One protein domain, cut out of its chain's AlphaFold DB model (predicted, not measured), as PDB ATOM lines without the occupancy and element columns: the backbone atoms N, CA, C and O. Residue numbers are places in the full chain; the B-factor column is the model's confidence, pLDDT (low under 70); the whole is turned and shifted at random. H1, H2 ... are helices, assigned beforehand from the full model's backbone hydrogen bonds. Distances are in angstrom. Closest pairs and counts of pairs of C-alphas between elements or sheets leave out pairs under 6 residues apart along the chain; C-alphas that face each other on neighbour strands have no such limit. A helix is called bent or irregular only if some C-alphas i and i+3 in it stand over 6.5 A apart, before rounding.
ATOM      1  N   ASP A   2     147.116 125.213 192.629       69.12
ATOM      2  CA  ASP A   2     146.065 126.017 191.977       69.12
ATOM      3  C   ASP A   2     146.086 127.510 192.337       69.12
ATOM      4  O   ASP A   2     145.920 128.356 191.463       69.12
ATOM      5  N   THR A   3     146.404 127.861 193.587       76.50
ATOM      6  CA  THR A   3     146.474 129.265 194.031       76.50
ATOM      7  C   THR A   3     147.566 130.061 193.310       76.50
ATOM      8  O   THR A   3     147.335 131.188 192.889       76.50
ATOM      9  N   VAL A   4     148.749 129.470 193.106       74.62
ATOM     10  CA  VAL A   4     149.876 130.144 192.430       74.62
ATOM     11  C   VAL A   4     149.572 130.362 190.945       74.62
ATOM     12  O   VAL A   4     149.856 131.428 190.403       74.62
ATOM     13  N   ARG A   5     148.942 129.377 190.291       76.88
ATOM     14  CA  ARG A   5     148.504 129.495 188.892       76.88
ATOM     15  C   ARG A   5     147.393 130.544 188.730       76.88
ATOM     16  O   ARG A   5     147.423 131.297 187.757       76.88
ATOM     17  N   SER A   6     146.466 130.633 189.689       81.94
ATOM     18  CA  SER A   6     145.411 131.660 189.717       81.94
ATOM     19  C   SER A   6     146.000 133.068 189.814       81.94
ATOM     20  O   SER A   6     145.730 133.906 188.960       81.94
ATOM     21  N   LEU A   7     146.898 133.294 190.779       87.00
ATOM     22  CA  LEU A   7     147.545 134.594 190.984       87.00
ATOM     23  C   LEU A   7     148.356 135.044 189.762       87.00
ATOM     24  O   LEU A   7     148.297 136.207 189.372       87.00
ATOM     25  N   LYS A   8     149.087 134.123 189.117       87.88
ATOM     26  CA  LYS A   8     149.833 134.430 187.886       87.88
ATOM     27  C   LYS A   8     148.901 134.861 186.748       87.88
ATOM     28  O   LYS A   8     149.215 135.804 186.030       87.88
ATOM     29  N   THR A   9     147.746 134.216 186.619       91.12
ATOM     30  CA  THR A   9     146.746 134.557 185.595       91.12
ATOM     31  C   THR A   9     146.116 135.927 185.849       91.12
ATOM     32  O   THR A   9     145.929 136.700 184.913       91.12
ATOM     33  N   GLU A  10     145.814 136.259 187.106       92.81
ATOM     34  CA  GLU A  10     145.310 137.584 187.490       92.81
ATOM     35  C   GLU A  10     146.335 138.686 187.213       92.81
ATOM     36  O   GLU A  10     145.983 139.723 186.645       92.81
ATOM     37  N   LEU A  11     147.607 138.438 187.544       94.44
ATOM     38  CA  LEU A  11     148.695 139.364 187.245       94.44
ATOM     39  C   LEU A  11     148.846 139.577 185.736       94.44
ATOM     40  O   LEU A  11     148.874 140.720 185.289       94.44
ATOM     41  N   ASP A  12     148.866 138.500 184.945       96.25
ATOM     42  CA  ASP A  12     148.914 138.609 183.485       96.25
ATOM     43  C   ASP A  12     147.704 139.383 182.945       96.25
ATOM     44  O   ASP A  12     147.863 140.217 182.058       96.25
ATOM     45  N   ARG A  13     146.500 139.176 183.492       97.06
ATOM     46  CA  ARG A  13     145.304 139.931 183.087       97.06
ATOM     47  C   ARG A  13     145.440 141.421 183.378       97.06
ATOM     48  O   ARG A  13     145.087 142.228 182.518       97.06
ATOM     49  N   ALA A  14     145.964 141.789 184.545       96.88
ATOM     50  CA  ALA A  14     146.232 143.182 184.887       96.88
ATOM     51  C   ALA A  14     147.297 143.797 183.962       96.88
ATOM     52  O   ALA A  14     147.094 144.894 183.439       96.88
ATOM     53  N   THR A  15     148.389 143.073 183.694       97.81
ATOM     54  CA  THR A  15     149.434 143.492 182.749       97.81
ATOM     55  C   THR A  15     148.870 143.696 181.345       97.81
ATOM     56  O   THR A  15     149.065 144.759 180.759       97.81
ATOM     57  N   MET A  16     148.126 142.722 180.815       98.44
ATOM     58  CA  MET A  16     147.541 142.812 179.476       98.44
ATOM     59  C   MET A  16     146.541 143.961 179.367       98.44
ATOM     60  O   MET A  16     146.566 144.686 178.377       98.44
ATOM     61  N   ARG A  17     145.712 144.183 180.397       98.19
ATOM     62  CA  ARG A  17     144.810 145.341 180.446       98.19
ATOM     63  C   ARG A  17     145.591 146.653 180.368       98.19
ATOM     64  O   ARG A  17     145.296 147.467 179.506       98.19
ATOM     65  N   GLY A  18     146.627 146.821 181.192       98.31
ATOM     66  CA  GLY A  18     147.448 148.034 181.182       98.31
ATOM     67  C   GLY A  18     148.161 148.286 179.848       98.31
ATOM     68  O   GLY A  18     148.281 149.434 179.423       98.31
ATOM     69  N   ILE A  19     148.603 147.226 179.165       98.62
ATOM     70  CA  ILE A  19     149.204 147.324 177.827       98.62
ATOM     71  C   ILE A  19     148.166 147.751 176.794       98.62
ATOM     72  O   ILE A  19     148.441 148.657 176.014       98.62
ATOM     73  N   LEU A  20     146.982 147.140 176.789       98.19
ATOM     74  CA  LEU A  20     145.915 147.496 175.853       98.19
ATOM     75  C   LEU A  20     145.422 148.929 176.070       98.19
ATOM     76  O   LEU A  20     145.287 149.669 175.100       98.19
ATOM     77  N   ASP A  21     145.229 149.341 177.322       98.06
ATOM     78  CA  ASP A  21     144.756 150.687 177.656       98.06
ATOM     79  C   ASP A  21     145.758 151.769 177.219       98.06
ATOM     80  O   ASP A  21     145.361 152.853 176.798       98.06
ATOM     81  N   ARG A  22     147.068 151.490 177.308       98.38
ATOM     82  CA  ARG A  22     148.119 152.465 176.974       98.38
ATOM     83  C   ARG A  22     148.556 152.421 175.513       98.38
ATOM     84  O   ARG A  22     148.878 153.456 174.940       98.38
ATOM     85  N   TRP A  23     148.633 151.228 174.935       98.50
ATOM     86  CA  TRP A  23     149.300 150.986 173.656       98.50
ATOM     87  C   TRP A  23     148.380 150.387 172.595       98.50
ATOM     88  O   TRP A  23     148.820 150.237 171.460       98.50
ATOM     89  N   GLY A  24     147.125 150.052 172.915       98.00
ATOM     90  CA  GLY A  24     146.218 149.336 172.013       98.00
ATOM     91  C   GLY A  24     146.016 150.015 170.657       98.00
ATOM     92  O   GLY A  24     146.055 149.341 169.628       98.00
ATOM     93  N   GLU A  25     145.878 151.344 170.631       98.25
ATOM     94  CA  GLU A  25     145.772 152.111 169.383       98.25
ATOM     95  C   GLU A  25     147.077 152.057 168.574       98.25
ATOM     96  O   GLU A  25     147.061 151.697 167.398       98.25
ATOM     97  N   THR A  26     148.223 152.315 169.211       98.69
ATOM     98  CA  THR A  26     149.545 152.262 168.564       98.69
ATOM     99  C   THR A  26     149.872 150.866 168.028       98.69
ATOM    100  O   THR A  26     150.419 150.737 166.934       98.69
ATOM    101  N   ILE A  27     149.516 149.817 168.776       98.62
ATOM    102  CA  ILE A  27     149.646 148.414 168.366       98.62
ATOM    103  C   ILE A  27     148.770 148.147 167.138       98.62
ATOM    104  O   ILE A  27     149.246 147.576 166.159       98.62
ATOM    105  N   SER A  28     147.508 148.582 167.173       98.19
ATOM    106  CA  SER A  28     146.570 148.385 166.065       98.19
ATOM    107  C   SER A  28     147.048 149.079 164.791       98.19
ATOM    108  O   SER A  28     147.027 148.473 163.723       98.19
ATOM    109  N   GLU A  29     147.541 150.315 164.895       98.44
ATOM    110  CA  GLU A  29     148.071 151.041 163.737       98.44
ATOM    111  C   GLU A  29     149.357 150.393 163.199       98.44
ATOM    112  O   GLU A  29     149.515 150.281 161.986       98.44
ATOM    113  N   ALA A  30     150.249 149.894 164.066       98.38
ATOM    114  CA  ALA A  30     151.453 149.180 163.631       98.38
ATOM    115  C   ALA A  30     151.129 147.875 162.878       98.38
ATOM    116  O   ALA A  30     151.806 147.542 161.905       98.38
ATOM    117  N   CYS A  31     150.084 147.149 163.289       98.12
ATOM    118  CA  CYS A  31     149.666 145.897 162.649       98.12
ATOM    119  C   CYS A  31     148.731 146.083 161.442       98.12
ATOM    120  O   CYS A  31     148.462 145.120 160.732       98.12
ATOM    121  N   LYS A  32     148.238 147.295 161.177       97.31
ATOM    122  CA  LYS A  32     147.163 147.580 160.208       97.31
ATOM    123  C   LYS A  32     147.349 146.990 158.810       97.31
ATOM    124  O   LYS A  32     146.369 146.621 158.170       97.31
ATOM    125  N   TYR A  33     148.591 146.926 158.336       95.06
ATOM    126  CA  TYR A  33     148.938 146.404 157.010       95.06
ATOM    127  C   TYR A  33     149.724 145.090 157.070       95.06
ATOM    128  O   TYR A  33     150.282 144.662 156.063       95.06
ATOM    129  N   SER A  34     149.788 144.450 158.238       96.19
ATOM    130  CA  SER A  34     150.459 143.167 158.426       96.19
ATOM    131  C   SER A  34     149.442 142.041 158.629       96.19
ATOM    132  O   SER A  34     148.260 142.266 158.876       96.19
ATOM    133  N   SER A  35     149.903 140.796 158.509       95.06
ATOM    134  CA  SER A  35     149.104 139.619 158.888       95.06
ATOM    135  C   SER A  35     149.221 139.277 160.379       95.06
ATOM    136  O   SER A  35     148.655 138.277 160.813       95.06
ATOM    137  N   LEU A  36     149.962 140.076 161.154       96.06
ATOM    138  CA  LEU A  36     150.188 139.845 162.574       96.06
ATOM    139  C   LEU A  36     148.987 140.341 163.382       96.06
ATOM    140  O   LEU A  36     148.567 141.491 163.255       96.06
ATOM    141  N   ALA A  37     148.464 139.496 164.266       95.56
ATOM    142  CA  ALA A  37     147.389 139.900 165.163       95.56
ATOM    143  C   ALA A  37     147.881 140.966 166.175       95.56
ATOM    144  O   ALA A  37     148.915 140.746 166.817       95.56
ATOM    145  N   PRO A  38     147.151 142.082 166.390       97.81
ATOM    146  CA  PRO A  38     147.443 143.054 167.451       97.81
ATOM    147  C   PRO A  38     147.643 142.409 168.832       97.81
ATOM    148  O   PRO A  38     148.528 142.802 169.592       97.81
ATOM    149  N   GLU A  39     146.874 141.362 169.142       97.94
ATOM    150  CA  GLU A  39     146.971 140.618 170.398       97.94
ATOM    151  C   GLU A  39     148.313 139.903 170.565       97.94
ATOM    152  O   GLU A  39     148.823 139.808 171.683       97.94
ATOM    153  N   PHE A  40     148.908 139.424 169.464       98.38
ATOM    154  CA  PHE A  40     150.242 138.831 169.501       98.38
ATOM    155  C   PHE A  40     151.266 139.885 169.898       98.38
ATOM    156  O   PHE A  40     152.006 139.686 170.862       98.38
ATOM    157  N   LEU A  41     151.250 141.044 169.237       98.31
ATOM    158  CA  LEU A  41     152.187 142.117 169.546       98.31
ATOM    159  C   LEU A  41     152.015 142.619 170.991       98.31
ATOM    160  O   LEU A  41     153.005 142.804 171.692       98.31
ATOM    161  N   ALA A  42     150.782 142.729 171.495       98.69
ATOM    162  CA  ALA A  42     150.528 143.045 172.903       98.69
ATOM    163  C   ALA A  42     151.134 142.001 173.863       98.69
ATOM    164  O   ALA A  42     151.779 142.357 174.853       98.69
ATOM    165  N   SER A  43     150.953 140.707 173.575       98.50
ATOM    166  CA  SER A  43     151.509 139.618 174.392       98.50
ATOM    167  C   SER A  43     153.042 139.547 174.343       98.50
ATOM    168  O   SER A  43     153.685 139.197 175.338       98.50
ATOM    169  N   LEU A  44     153.636 139.955 173.219       98.56
ATOM    170  CA  LEU A  44     155.076 140.101 173.067       98.56
ATOM    171  C   LEU A  44     155.611 141.235 173.947       98.56
ATOM    172  O   LEU A  44     156.540 141.017 174.719       98.56
ATOM    173  N   ILE A  45     154.969 142.407 173.930       98.75
ATOM    174  CA  ILE A  45     155.334 143.542 174.798       98.75
ATOM    175  C   ILE A  45     155.310 143.137 176.276       98.75
ATOM    176  O   ILE A  45     156.216 143.486 177.037       98.75
ATOM    177  N   ALA A  46     154.290 142.385 176.697       98.38
ATOM    178  CA  ALA A  46     154.195 141.892 178.069       98.38
ATOM    179  C   ALA A  46     155.391 141.009 178.451       98.38
ATOM    180  O   ALA A  46     155.912 141.126 179.558       98.38
ATOM    181  N   SER A  47     155.828 140.155 177.527       97.31
ATOM    182  CA  SER A  47     156.930 139.213 177.741       97.31
ATOM    183  C   SER A  47     158.299 139.895 177.707       97.31
ATOM    184  O   SER A  47     159.194 139.512 178.456       97.31
ATOM    185  N   GLU A  48     158.450 140.941 176.896       98.06
ATOM    186  CA  GLU A  48     159.727 141.629 176.700       98.06
ATOM    187  C   GLU A  48     159.958 142.767 177.692       98.06
ATOM    188  O   GLU A  48     161.036 142.881 178.278       98.06
ATOM    189  N   SER A  49     158.955 143.607 177.936       98.44
ATOM    190  CA  SER A  49     159.112 144.823 178.745       98.44
ATOM    191  C   SER A  49     158.084 144.992 179.854       98.44
ATOM    192  O   SER A  49     158.217 145.913 180.662       98.44
ATOM    193  N   GLY A  50     157.046 144.154 179.894       97.88
ATOM    194  CA  GLY A  50     155.892 144.381 180.764       97.88
ATOM    195  C   GLY A  50     155.144 145.681 180.435       97.88
ATOM    196  O   GLY A  50     154.443 146.211 181.292       97.88
ATOM    197  N   GLY A  51     155.321 146.227 179.223       98.19
ATOM    198  CA  GLY A  51     154.726 147.498 178.801       98.19
ATOM    199  C   GLY A  51     155.551 148.746 179.124       98.19
ATOM    200  O   GLY A  51     155.027 149.852 178.966       98.19
ATOM    201  N   ASN A  52     156.804 148.593 179.570       98.50
ATOM    202  CA  ASN A  52     157.718 149.707 179.826       98.50
ATOM    203  C   ASN A  52     158.452 150.140 178.532       98.50
ATOM    204  O   ASN A  52     159.332 149.409 178.072       98.50
ATOM    205  N   PRO A  53     158.150 151.322 177.959       98.31
ATOM    206  CA  PRO A  53     158.788 151.796 176.731       98.31
ATOM    207  C   PRO A  53     160.236 152.259 176.945       98.31
ATOM    208  O   PRO A  53     160.985 152.353 175.980       98.31
ATOM    209  N   ASP A  54     160.647 152.488 178.192       98.44
ATOM    210  CA  ASP A  54     161.989 152.959 178.542       98.44
ATOM    211  C   ASP A  54     162.933 151.808 178.917       98.44
ATOM    212  O   ASP A  54     164.069 152.032 179.339       98.44
ATOM    213  N   LYS A  55     162.475 150.553 178.811       98.44
ATOM    214  CA  LYS A  55     163.299 149.400 179.171       98.44
ATOM    215  C   LYS A  55     164.471 149.274 178.200       98.44
ATOM    216  O   LYS A  55     164.280 149.119 176.995       98.44
ATOM    217  N   PRO A 123     157.553 154.423 171.028       98.56
ATOM    218  CA  PRO A 123     156.658 153.275 170.930       98.56
ATOM    219  C   PRO A 123     156.181 152.984 169.506       98.56
ATOM    220  O   PRO A 123     156.155 151.829 169.092       98.56
ATOM    221  N   ALA A 124     155.829 154.011 168.730       98.50
ATOM    222  CA  ALA A 124     155.302 153.811 167.385       98.50
ATOM    223  C   ALA A 124     156.378 153.268 166.434       98.50
ATOM    224  O   ALA A 124     156.108 152.368 165.640       98.50
ATOM    225  N   PHE A 125     157.603 153.787 166.522       98.31
ATOM    226  CA  PHE A 125     158.736 153.272 165.760       98.31
ATOM    227  C   PHE A 125     159.118 151.852 166.192       98.31
ATOM    228  O   PHE A 125     159.267 150.985 165.332       98.31
ATOM    229  N   ASN A 126     159.208 151.592 167.501       98.69
ATOM    230  CA  ASN A 126     159.533 150.273 168.052       98.69
ATOM    231  C   ASN A 126     158.566 149.197 167.545       98.69
ATOM    232  O   ASN A 126     158.997 148.158 167.056       98.69
ATOM    233  N   LEU A 127     157.260 149.472 167.607       98.75
ATOM    234  CA  LEU A 127     156.232 148.516 167.204       98.75
ATOM    235  C   LEU A 127     156.199 148.288 165.690       98.75
ATOM    236  O   LEU A 127     156.070 147.143 165.266       98.75
ATOM    237  N   ARG A 128     156.390 149.330 164.867       98.25
ATOM    238  CA  ARG A 128     156.541 149.144 163.412       98.25
ATOM    239  C   ARG A 128     157.749 148.272 163.080       98.25
ATOM    240  O   ARG A 128     157.610 147.310 162.331       98.25
ATOM    241  N   LYS A 129     158.904 148.543 163.695       98.25
ATOM    242  CA  LYS A 129     160.115 147.734 163.490       98.25
ATOM    243  C   LYS A 129     159.944 146.298 163.976       98.25
ATOM    244  O   LYS A 129     160.433 145.383 163.322       98.25
ATOM    245  N   ALA A 130     159.205 146.074 165.060       98.50
ATOM    246  CA  ALA A 130     158.892 144.722 165.515       98.50
ATOM    247  C   ALA A 130     158.069 143.943 164.482       98.50
ATOM    248  O   ALA A 130     158.389 142.795 164.183       98.50
ATOM    249  N   VAL A 131     157.048 144.576 163.898       98.56
ATOM    250  CA  VAL A 131     156.235 143.974 162.831       98.56
ATOM    251  C   VAL A 131     157.084 143.667 161.592       98.56
ATOM    252  O   VAL A 131     156.957 142.578 161.035       98.56
ATOM    253  N   GLU A 132     157.978 144.575 161.191       97.56
ATOM    254  CA  GLU A 132     158.914 144.357 160.076       97.56
ATOM    255  C   GLU A 132     159.836 143.153 160.332       97.56
ATOM    256  O   GLU A 132     159.946 142.265 159.487       97.56
ATOM    257  N   LEU A 133     160.452 143.070 161.516       97.06
ATOM    258  CA  LEU A 133     161.329 141.954 161.884       97.06
ATOM    259  C   LEU A 133     160.575 140.620 161.955       97.06
ATOM    260  O   LEU A 133     161.075 139.603 161.476       97.06
ATOM    261  N   LEU A 134     159.357 140.611 162.501       97.69
ATOM    262  CA  LEU A 134     158.505 139.419 162.523       97.69
ATOM    263  C   LEU A 134     158.118 138.967 161.112       97.69
ATOM    264  O   LEU A 134     158.069 137.763 160.861       97.69
ATOM    265  N   ALA A 135     157.890 139.896 160.180       97.19
ATOM    266  CA  ALA A 135     157.649 139.559 158.780       97.19
ATOM    267  C   ALA A 135     158.891 138.919 158.135       97.19
ATOM    268  O   ALA A 135     158.764 137.878 157.493       97.19
ATOM    269  N   VAL A 136     160.087 139.466 158.386       95.12
ATOM    270  CA  VAL A 136     161.357 138.876 157.924       95.12
ATOM    271  C   VAL A 136     161.556 137.470 158.493       95.12
ATOM    272  O   VAL A 136     161.915 136.559 157.751       95.12
ATOM    273  N   PHE A 137     161.292 137.256 159.786       94.25
ATOM    274  CA  PHE A 137     161.370 135.917 160.375       94.25
ATOM    275  C   PHE A 137     160.350 134.958 159.774       94.25
ATOM    276  O   PHE A 137     160.698 133.810 159.508       94.25
ATOM    277  N   SER A 138     159.122 135.423 159.542       96.00
ATOM    278  CA  SER A 138     158.064 134.614 158.931       96.00
ATOM    279  C   SER A 138     158.464 134.170 157.528       96.00
ATOM    280  O   SER A 138     158.363 132.994 157.203       96.00
ATOM    281  N   GLU A 139     159.003 135.078 156.716       96.38
ATOM    282  CA  GLU A 139     159.483 134.752 155.374       96.38
ATOM    283  C   GLU A 139     160.697 133.816 155.416       96.38
ATOM    284  O   GLU A 139     160.703 132.770 154.769       96.38
ATOM    285  N   TYR A 140     161.710 134.141 156.220       93.62
ATOM    286  CA  TYR A 140     162.935 133.346 156.307       93.62
ATOM    287  C   TYR A 140     162.683 131.926 156.835       93.62
ATOM    288  O   TYR A 140     163.276 130.968 156.344       93.62
ATOM    289  N   CYS A 141     161.786 131.782 157.813       94.44
ATOM    290  CA  CYS A 141     161.462 130.502 158.445       94.44
ATOM    291  C   CYS A 141     160.248 129.800 157.819       94.44
ATOM    292  O   CYS A 141     159.914 128.707 158.263       94.44
ATOM    293  N   GLN A 142     159.610 130.403 156.808       96.25
ATOM    294  CA  GLN A 142     158.389 129.903 156.162       96.25
ATOM    295  C   GLN A 142     157.222 129.683 157.144       96.25
ATOM    296  O   GLN A 142     156.532 128.671 157.068       96.25
ATOM    297  N   LEU A 143     157.013 130.638 158.056       96.25
ATOM    298  CA  LEU A 143     155.934 130.614 159.048       96.25
ATOM    299  C   LEU A 143     154.728 131.444 158.584       96.25
ATOM    300  O   LEU A 143     154.891 132.535 158.034       96.25
ATOM    301  N   ASP A 144     153.515 130.983 158.885       96.81
ATOM    302  CA  ASP A 144     152.294 131.782 158.817       96.81
ATOM    303  C   ASP A 144     152.071 132.515 160.156       96.81
ATOM    304  O   ASP A 144     151.683 131.895 161.157       96.81
ATOM    305  N   PRO A 145     152.224 133.858 160.194       95.12
ATOM    306  CA  PRO A 145     152.114 134.639 161.423       95.12
ATOM    307  C   PRO A 145     150.702 134.681 162.023       95.12
ATOM    308  O   PRO A 145     150.490 135.303 163.066       95.12
ATOM    309  N   ARG A 146     149.718 134.050 161.376       94.81
ATOM    310  CA  ARG A 146     148.342 133.936 161.870       94.81
ATOM    311  C   ARG A 146     148.137 132.715 162.758       94.81
ATOM    312  O   ARG A 146     147.224 132.726 163.586       94.81
ATOM    313  N   VAL A 147     148.938 131.666 162.570       95.25
ATOM    314  CA  VAL A 147     148.707 130.356 163.198       95.25
ATOM    315  C   VAL A 147     149.944 129.782 163.890       95.25
ATOM    316  O   VAL A 147     149.789 129.177 164.947       95.25
ATOM    317  N   GLU A 148     151.157 130.046 163.399       96.62
ATOM    318  CA  GLU A 148     152.424 129.538 163.965       96.62
ATOM    319  C   GLU A 148     153.009 130.503 165.012       96.62
ATOM    320  O   GLU A 148     154.143 130.978 164.944       96.62
ATOM    321  N   LEU A 149     152.175 130.864 165.993       96.44
ATOM    322  CA  LEU A 149     152.497 131.891 166.992       96.44
ATOM    323  C   LEU A 149     153.566 131.434 167.995       96.44
ATOM    324  O   LEU A 149     154.311 132.250 168.534       96.44
ATOM    325  N   GLU A 150     153.633 130.134 168.263       96.31
ATOM    326  CA  GLU A 150     154.620 129.535 169.157       96.31
ATOM    327  C   GLU A 150     156.038 129.660 168.577       96.31
ATOM    328  O   GLU A 150     156.962 130.136 169.244       96.31
ATOM    329  N   GLU A 151     156.187 129.309 167.305       96.69
ATOM    330  CA  GLU A 151     157.412 129.439 166.528       96.69
ATOM    331  C   GLU A 151     157.814 130.907 166.396       96.69
ATOM    332  O   GLU A 151     158.994 131.224 166.531       96.69
ATOM    333  N   LEU A 152     156.856 131.826 166.227       96.88
ATOM    334  CA  LEU A 152     157.152 133.260 166.224       96.88
ATOM    335  C   LEU A 152     157.744 133.753 167.547       96.88
ATOM    336  O   LEU A 152     158.702 134.528 167.520       96.88
ATOM    337  N   PHE A 153     157.239 133.301 168.701       97.31
ATOM    338  CA  PHE A 153     157.859 133.625 169.992       97.31
ATOM    339  C   PHE A 153     159.297 133.095 170.074       97.31
ATOM    340  O   PHE A 153     160.199 133.808 170.522       97.31
ATOM    341  N   ARG A 154     159.542 131.865 169.610       96.56
ATOM    342  CA  ARG A 154     160.898 131.296 169.573       96.56
ATOM    343  C   ARG A 154     161.815 132.068 168.634       96.56
ATOM    344  O   ARG A 154     162.933 132.397 169.035       96.56
ATOM    345  N   CYS A 155     161.342 132.416 167.439       95.62
ATOM    346  CA  CYS A 155     162.069 133.233 166.474       95.62
ATOM    347  C   CYS A 155     162.431 134.590 167.066       95.62
ATOM    348  O   CYS A 155     163.593 134.980 167.003       95.62
ATOM    349  N   TRP A 156     161.482 135.273 167.713       96.56
ATOM    350  CA  TRP A 156     161.758 136.555 168.356       96.56
ATOM    351  C   TRP A 156     162.870 136.441 169.400       96.56
ATOM    352  O   TRP A 156     163.785 137.263 169.438       96.56
ATOM    353  N   LYS A 157     162.826 135.391 170.229       94.56
ATOM    354  CA  LYS A 157     163.765 135.242 171.342       94.56
ATOM    355  C   LYS A 157     165.129 134.678 170.948       94.56
ATOM    356  O   LYS A 157     166.118 134.976 171.614       94.56
ATOM    357  N   THR A 158     165.186 133.823 169.930       91.44
ATOM    358  CA  THR A 158     166.369 132.995 169.619       91.44
ATOM    359  C   THR A 158     166.859 133.123 168.176       91.44
ATOM    360  O   THR A 158     167.892 132.552 167.819       91.44
ATOM    361  N   GLY A 159     166.121 133.844 167.331       90.38
ATOM    362  CA  GLY A 159     166.377 133.974 165.900       90.38
ATOM    363  C   GLY A 159     166.020 132.739 165.069       90.38
ATOM    364  O   GLY A 159     166.327 132.720 163.880       90.38
ATOM    365  N   ARG A 160     165.420 131.694 165.662       89.94
ATOM    366  CA  ARG A 160     165.035 130.461 164.957       89.94
ATOM    367  C   ARG A 160     163.770 129.811 165.551       89.94
ATOM    368  O   ARG A 160     163.526 129.968 166.749       89.94
ATOM    369  N   PRO A 161     162.991 129.056 164.758       92.00
ATOM    370  CA  PRO A 161     161.704 128.508 165.196       92.00
ATOM    371  C   PRO A 161     161.838 127.289 166.116       92.00
ATOM    372  O   PRO A 161     160.934 127.008 166.893       92.00
ATOM    373  N   ASP A 162     162.966 126.580 166.075       89.44
ATOM    374  CA  ASP A 162     163.277 125.400 166.895       89.44
ATOM    375  C   ASP A 162     164.185 125.728 168.096       89.44
ATOM    376  O   ASP A 162     164.710 124.841 168.772       89.44
ATOM    377  N   GLY A 163     164.399 127.018 168.363       86.12
ATOM    378  CA  GLY A 163     165.332 127.486 169.375       86.12
ATOM    379  C   GLY A 163     164.804 127.297 170.792       86.12
ATOM    380  O   GLY A 163     163.650 127.594 171.104       86.12
ATOM    381  N   THR A 164     165.688 126.856 171.685       87.38
ATOM    382  CA  THR A 164     165.383 126.748 173.113       87.38
ATOM    383  C   THR A 164     165.549 128.105 173.787       87.38
ATOM    384  O   THR A 164     166.644 128.669 173.813       87.38
ATOM    385  N   THR A 165     164.476 128.619 174.380       87.19
ATOM    386  CA  THR A 165     164.526 129.830 175.200       87.19
ATOM    387  C   THR A 165     165.179 129.535 176.552       87.19
ATOM    388  O   THR A 165     164.948 128.486 177.155       87.19
ATOM    389  N   LEU A 166     165.996 130.467 177.057       85.81
ATOM    390  CA  LEU A 166     166.596 130.339 178.395       85.81
ATOM    391  C   LEU A 166     165.522 130.306 179.488       85.81
ATOM    392  O   LEU A 166     165.577 129.484 180.404       85.81
ATOM    393  N   ASP A 167     164.521 131.179 179.364       88.19
ATOM    394  CA  ASP A 167     163.299 131.092 180.152       88.19
ATOM    395  C   ASP A 167     162.376 130.036 179.538       88.19
ATOM    396  O   ASP A 167     161.800 130.235 178.466       88.19
ATOM    397  N   ARG A 168     162.229 128.909 180.239       87.62
ATOM    398  CA  ARG A 168     161.373 127.790 179.822       87.62
ATOM    399  C   ARG A 168     159.892 128.168 179.755       87.62
ATOM    400  O   ARG A 168     159.147 127.508 179.044       87.62
ATOM    401  N   GLY A 169     159.471 129.201 180.486       91.81
ATOM    402  CA  GLY A 169     158.094 129.682 180.499       91.81
ATOM    403  C   GLY A 169     157.786 130.721 179.425       91.81
ATOM    404  O   GLY A 169     156.616 131.034 179.243       91.81
ATOM    405  N   TYR A 170     158.784 131.244 178.703       94.81
ATOM    406  CA  TYR A 170     158.618 132.391 177.800       94.81
ATOM    407  C   TYR A 170     157.497 132.189 176.771       94.81
ATOM    408  O   TYR A 170     156.591 133.014 176.654       94.81
ATOM    409  N   VAL A 171     157.533 131.058 176.064       96.19
ATOM    410  CA  VAL A 171     156.556 130.717 175.022       96.19
ATOM    411  C   VAL A 171     155.176 130.459 175.633       96.19
ATOM    412  O   VAL A 171     154.189 131.058 175.211       96.19
ATOM    413  N   GLU A 172     155.098 129.609 176.662       95.69
ATOM    414  CA  GLU A 172     153.831 129.269 177.325       95.69
ATOM    415  C   GLU A 172     153.153 130.502 177.946       95.69
ATOM    416  O   GLU A 172     151.929 130.658 177.888       95.69
ATOM    417  N   ASP A 173     153.944 131.403 178.529       95.56
ATOM    418  CA  ASP A 173     153.476 132.662 179.094       95.56
ATOM    419  C   ASP A 173     152.983 133.621 178.008       95.56
ATOM    420  O   ASP A 173     151.913 134.215 178.169       95.56
ATOM    421  N   GLY A 174     153.708 133.734 176.893       97.06
ATOM    422  CA  GLY A 174     153.296 134.519 175.729       97.06
ATOM    423  C   GLY A 174     151.958 134.049 175.152       97.06
ATOM    424  O   GLY A 174     151.029 134.846 175.003       97.06
ATOM    425  N   LEU A 175     151.807 132.742 174.923       97.12
ATOM    426  CA  LEU A 175     150.566 132.149 174.410       97.12
ATOM    427  C   LEU A 175     149.390 132.318 175.382       97.12
ATOM    428  O   LEU A 175     148.279 132.651 174.965       97.12
ATOM    429  N   ARG A 176     149.612 132.157 176.692       96.69
ATOM    430  CA  ARG A 176     148.566 132.421 177.694       96.69
ATOM    431  C   ARG A 176     148.126 133.887 177.670       96.69
ATOM    432  O   ARG A 176     146.929 134.171 177.712       96.69
ATOM    433  N   ARG A 177     149.071 134.824 177.581       97.88
ATOM    434  CA  ARG A 177     148.786 136.267 177.494       97.88
ATOM    435  C   ARG A 177     148.045 136.637 176.217       97.88
ATOM    436  O   ARG A 177     147.163 137.488 176.272       97.88
ATOM    437  N   LEU A 178     148.341 135.978 175.100       97.12
ATOM    438  CA  LEU A 178     147.594 136.121 173.851       97.12
ATOM    439  C   LEU A 178     146.115 135.734 174.031       97.12
ATOM    440  O   LEU A 178     145.235 136.477 173.598       97.12
ATOM    441  N   VAL A 179     145.826 134.616 174.709       96.81
ATOM    442  CA  VAL A 179     144.441 134.211 175.023       96.81
ATOM    443  C   VAL A 179     143.746 135.265 175.884       96.81
ATOM    444  O   VAL A 179     142.664 135.726 175.529       96.81
ATOM    445  N   ILE A 180     144.396 135.713 176.960       97.06
ATOM    446  CA  ILE A 180     143.876 136.785 177.823       97.06
ATOM    447  C   ILE A 180     143.604 138.054 177.009       97.06
ATOM    448  O   ILE A 180     142.567 138.685 177.178       97.06
ATOM    449  N   CYS A 181     144.511 138.430 176.110       95.94
ATOM    450  CA  CYS A 181     144.352 139.604 175.264       95.94
ATOM    451  C   CYS A 181     143.081 139.508 174.412       95.94
ATOM    452  O   CYS A 181     142.277 140.434 174.433       95.94
ATOM    453  N   ARG A 182     142.859 138.362 173.756       95.94
ATOM    454  CA  ARG A 182     141.652 138.096 172.955       95.94
ATOM    455  C   ARG A 182     140.370 138.163 173.786       95.94
ATOM    456  O   ARG A 182     139.359 138.667 173.308       95.94
ATOM    457  N   GLU A 183     140.392 137.691 175.033       95.88
ATOM    458  CA  GLU A 183     139.247 137.822 175.948       95.88
ATOM    459  C   GLU A 183     138.953 139.284 176.304       95.88
ATOM    460  O   GLU A 183     137.792 139.672 176.415       95.88
ATOM    461  N   LEU A 184     139.995 140.095 176.507       94.44
ATOM    462  CA  LEU A 184     139.855 141.501 176.892       94.44
ATOM    463  C   LEU A 184     139.431 142.396 175.719       94.44
ATOM    464  O   LEU A 184     138.805 143.428 175.973       94.44
ATOM    465  N   THR A 185     139.779 142.028 174.480       91.06
ATOM    466  CA  THR A 185     139.424 142.759 173.249       91.06
ATOM    467  C   THR A 185     138.125 142.278 172.613       91.06
ATOM    468  O   THR A 185     137.521 143.019 171.835       91.06
ATOM    469  N   SER A 186     137.659 141.072 172.951       86.44
ATOM    470  CA  SER A 186     136.352 140.596 172.507       86.44
ATOM    471  C   SER A 186     135.264 141.552 173.008       86.44
ATOM    472  O   SER A 186     135.241 141.870 174.203       86.44
TER     473      SER A 186
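What this domain is: This is residues 2 to 55 and 123 to 186 of the 217 residues of an uncharacterized protein of Acidobacteria bacterium (UniProt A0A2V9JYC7). A short helix, H2, sits in the middle, ringed by four longer or similar helices, H1, H3, H4 and H5, each touching the next round the ring. H1 is the longest, and its kink near residue 25 brings residues 26 to 31 to H3, while residues 2 to 7 stick out free. The printed part has 118 residues with five named helices, H1 to H5 in chain order, and no named strand: the class is all helix, with mostly crossed packing. It is compact, with a radius of gyration of the C-alphas of 13.7 A, and spans 41 by 31 by 29 A.

Where its parts are: H1, residues 2 to 31, begins at C-alpha 2 (146.065, 126.017, 191.977) and measures 35.6 A; it is irregular, with C-alphas 22 and 25 lying 8.0 A apart, and has a kink of 72 degrees near residue 25. H2 is residues 38 to 48, 15.4 A. H3, residues 123 to 141, measures 26.4 A. H4 is residues 149 to 158, 14.2 A. H5, residues 170 to 185, measures 22.3 A and ends at C-alpha 185 (139.424, 142.759, 173.249).

How they stand to each other: H1 touches H2 at a steep tilt of 60 degrees, closest at the C-alphas of Ser 28 and Pro 38, 5.6 A. With residues 26 to 31 alone H1 touches H3, closest C-alphas Ala 30 and Arg 128, 5.1 A. With residues 12 to 17 alone it touches H5, closest C-alphas Met 16 and Cys 181, 6.2 A. H2 touches H5, opposite ways at 43 degrees, a steep tilt, closest C-alphas Ser 43 and Leu 178, 5.3 A. H3, with residues 134 to 138 alone, touches H4 about perpendicular, at 78 degrees, closest C-alphas Phe 137 and Cys 155, 6.7 A. H5, with residues 170 to 175 alone, touches H4, closest C-alphas Phe 153 and Val 171, 6.0 A. H1 and H4 are apart, as are H3 and H5. In H2, H3, H4 and H5 every O i to N i+4 pair is within hydrogen-bond range; in H1, 24 of 26.

The domain as a whole: The C-alphas of Thr 3 and Tyr 140, the two farthest apart, are 41.4 A apart. Residues 56 to 122 are not printed, and C-alphas 55 and 123 are 11.3 A apart across that cut. Of the links printed whole, H4 to H5 is long. Residue 2 alone has pLDDT under 70.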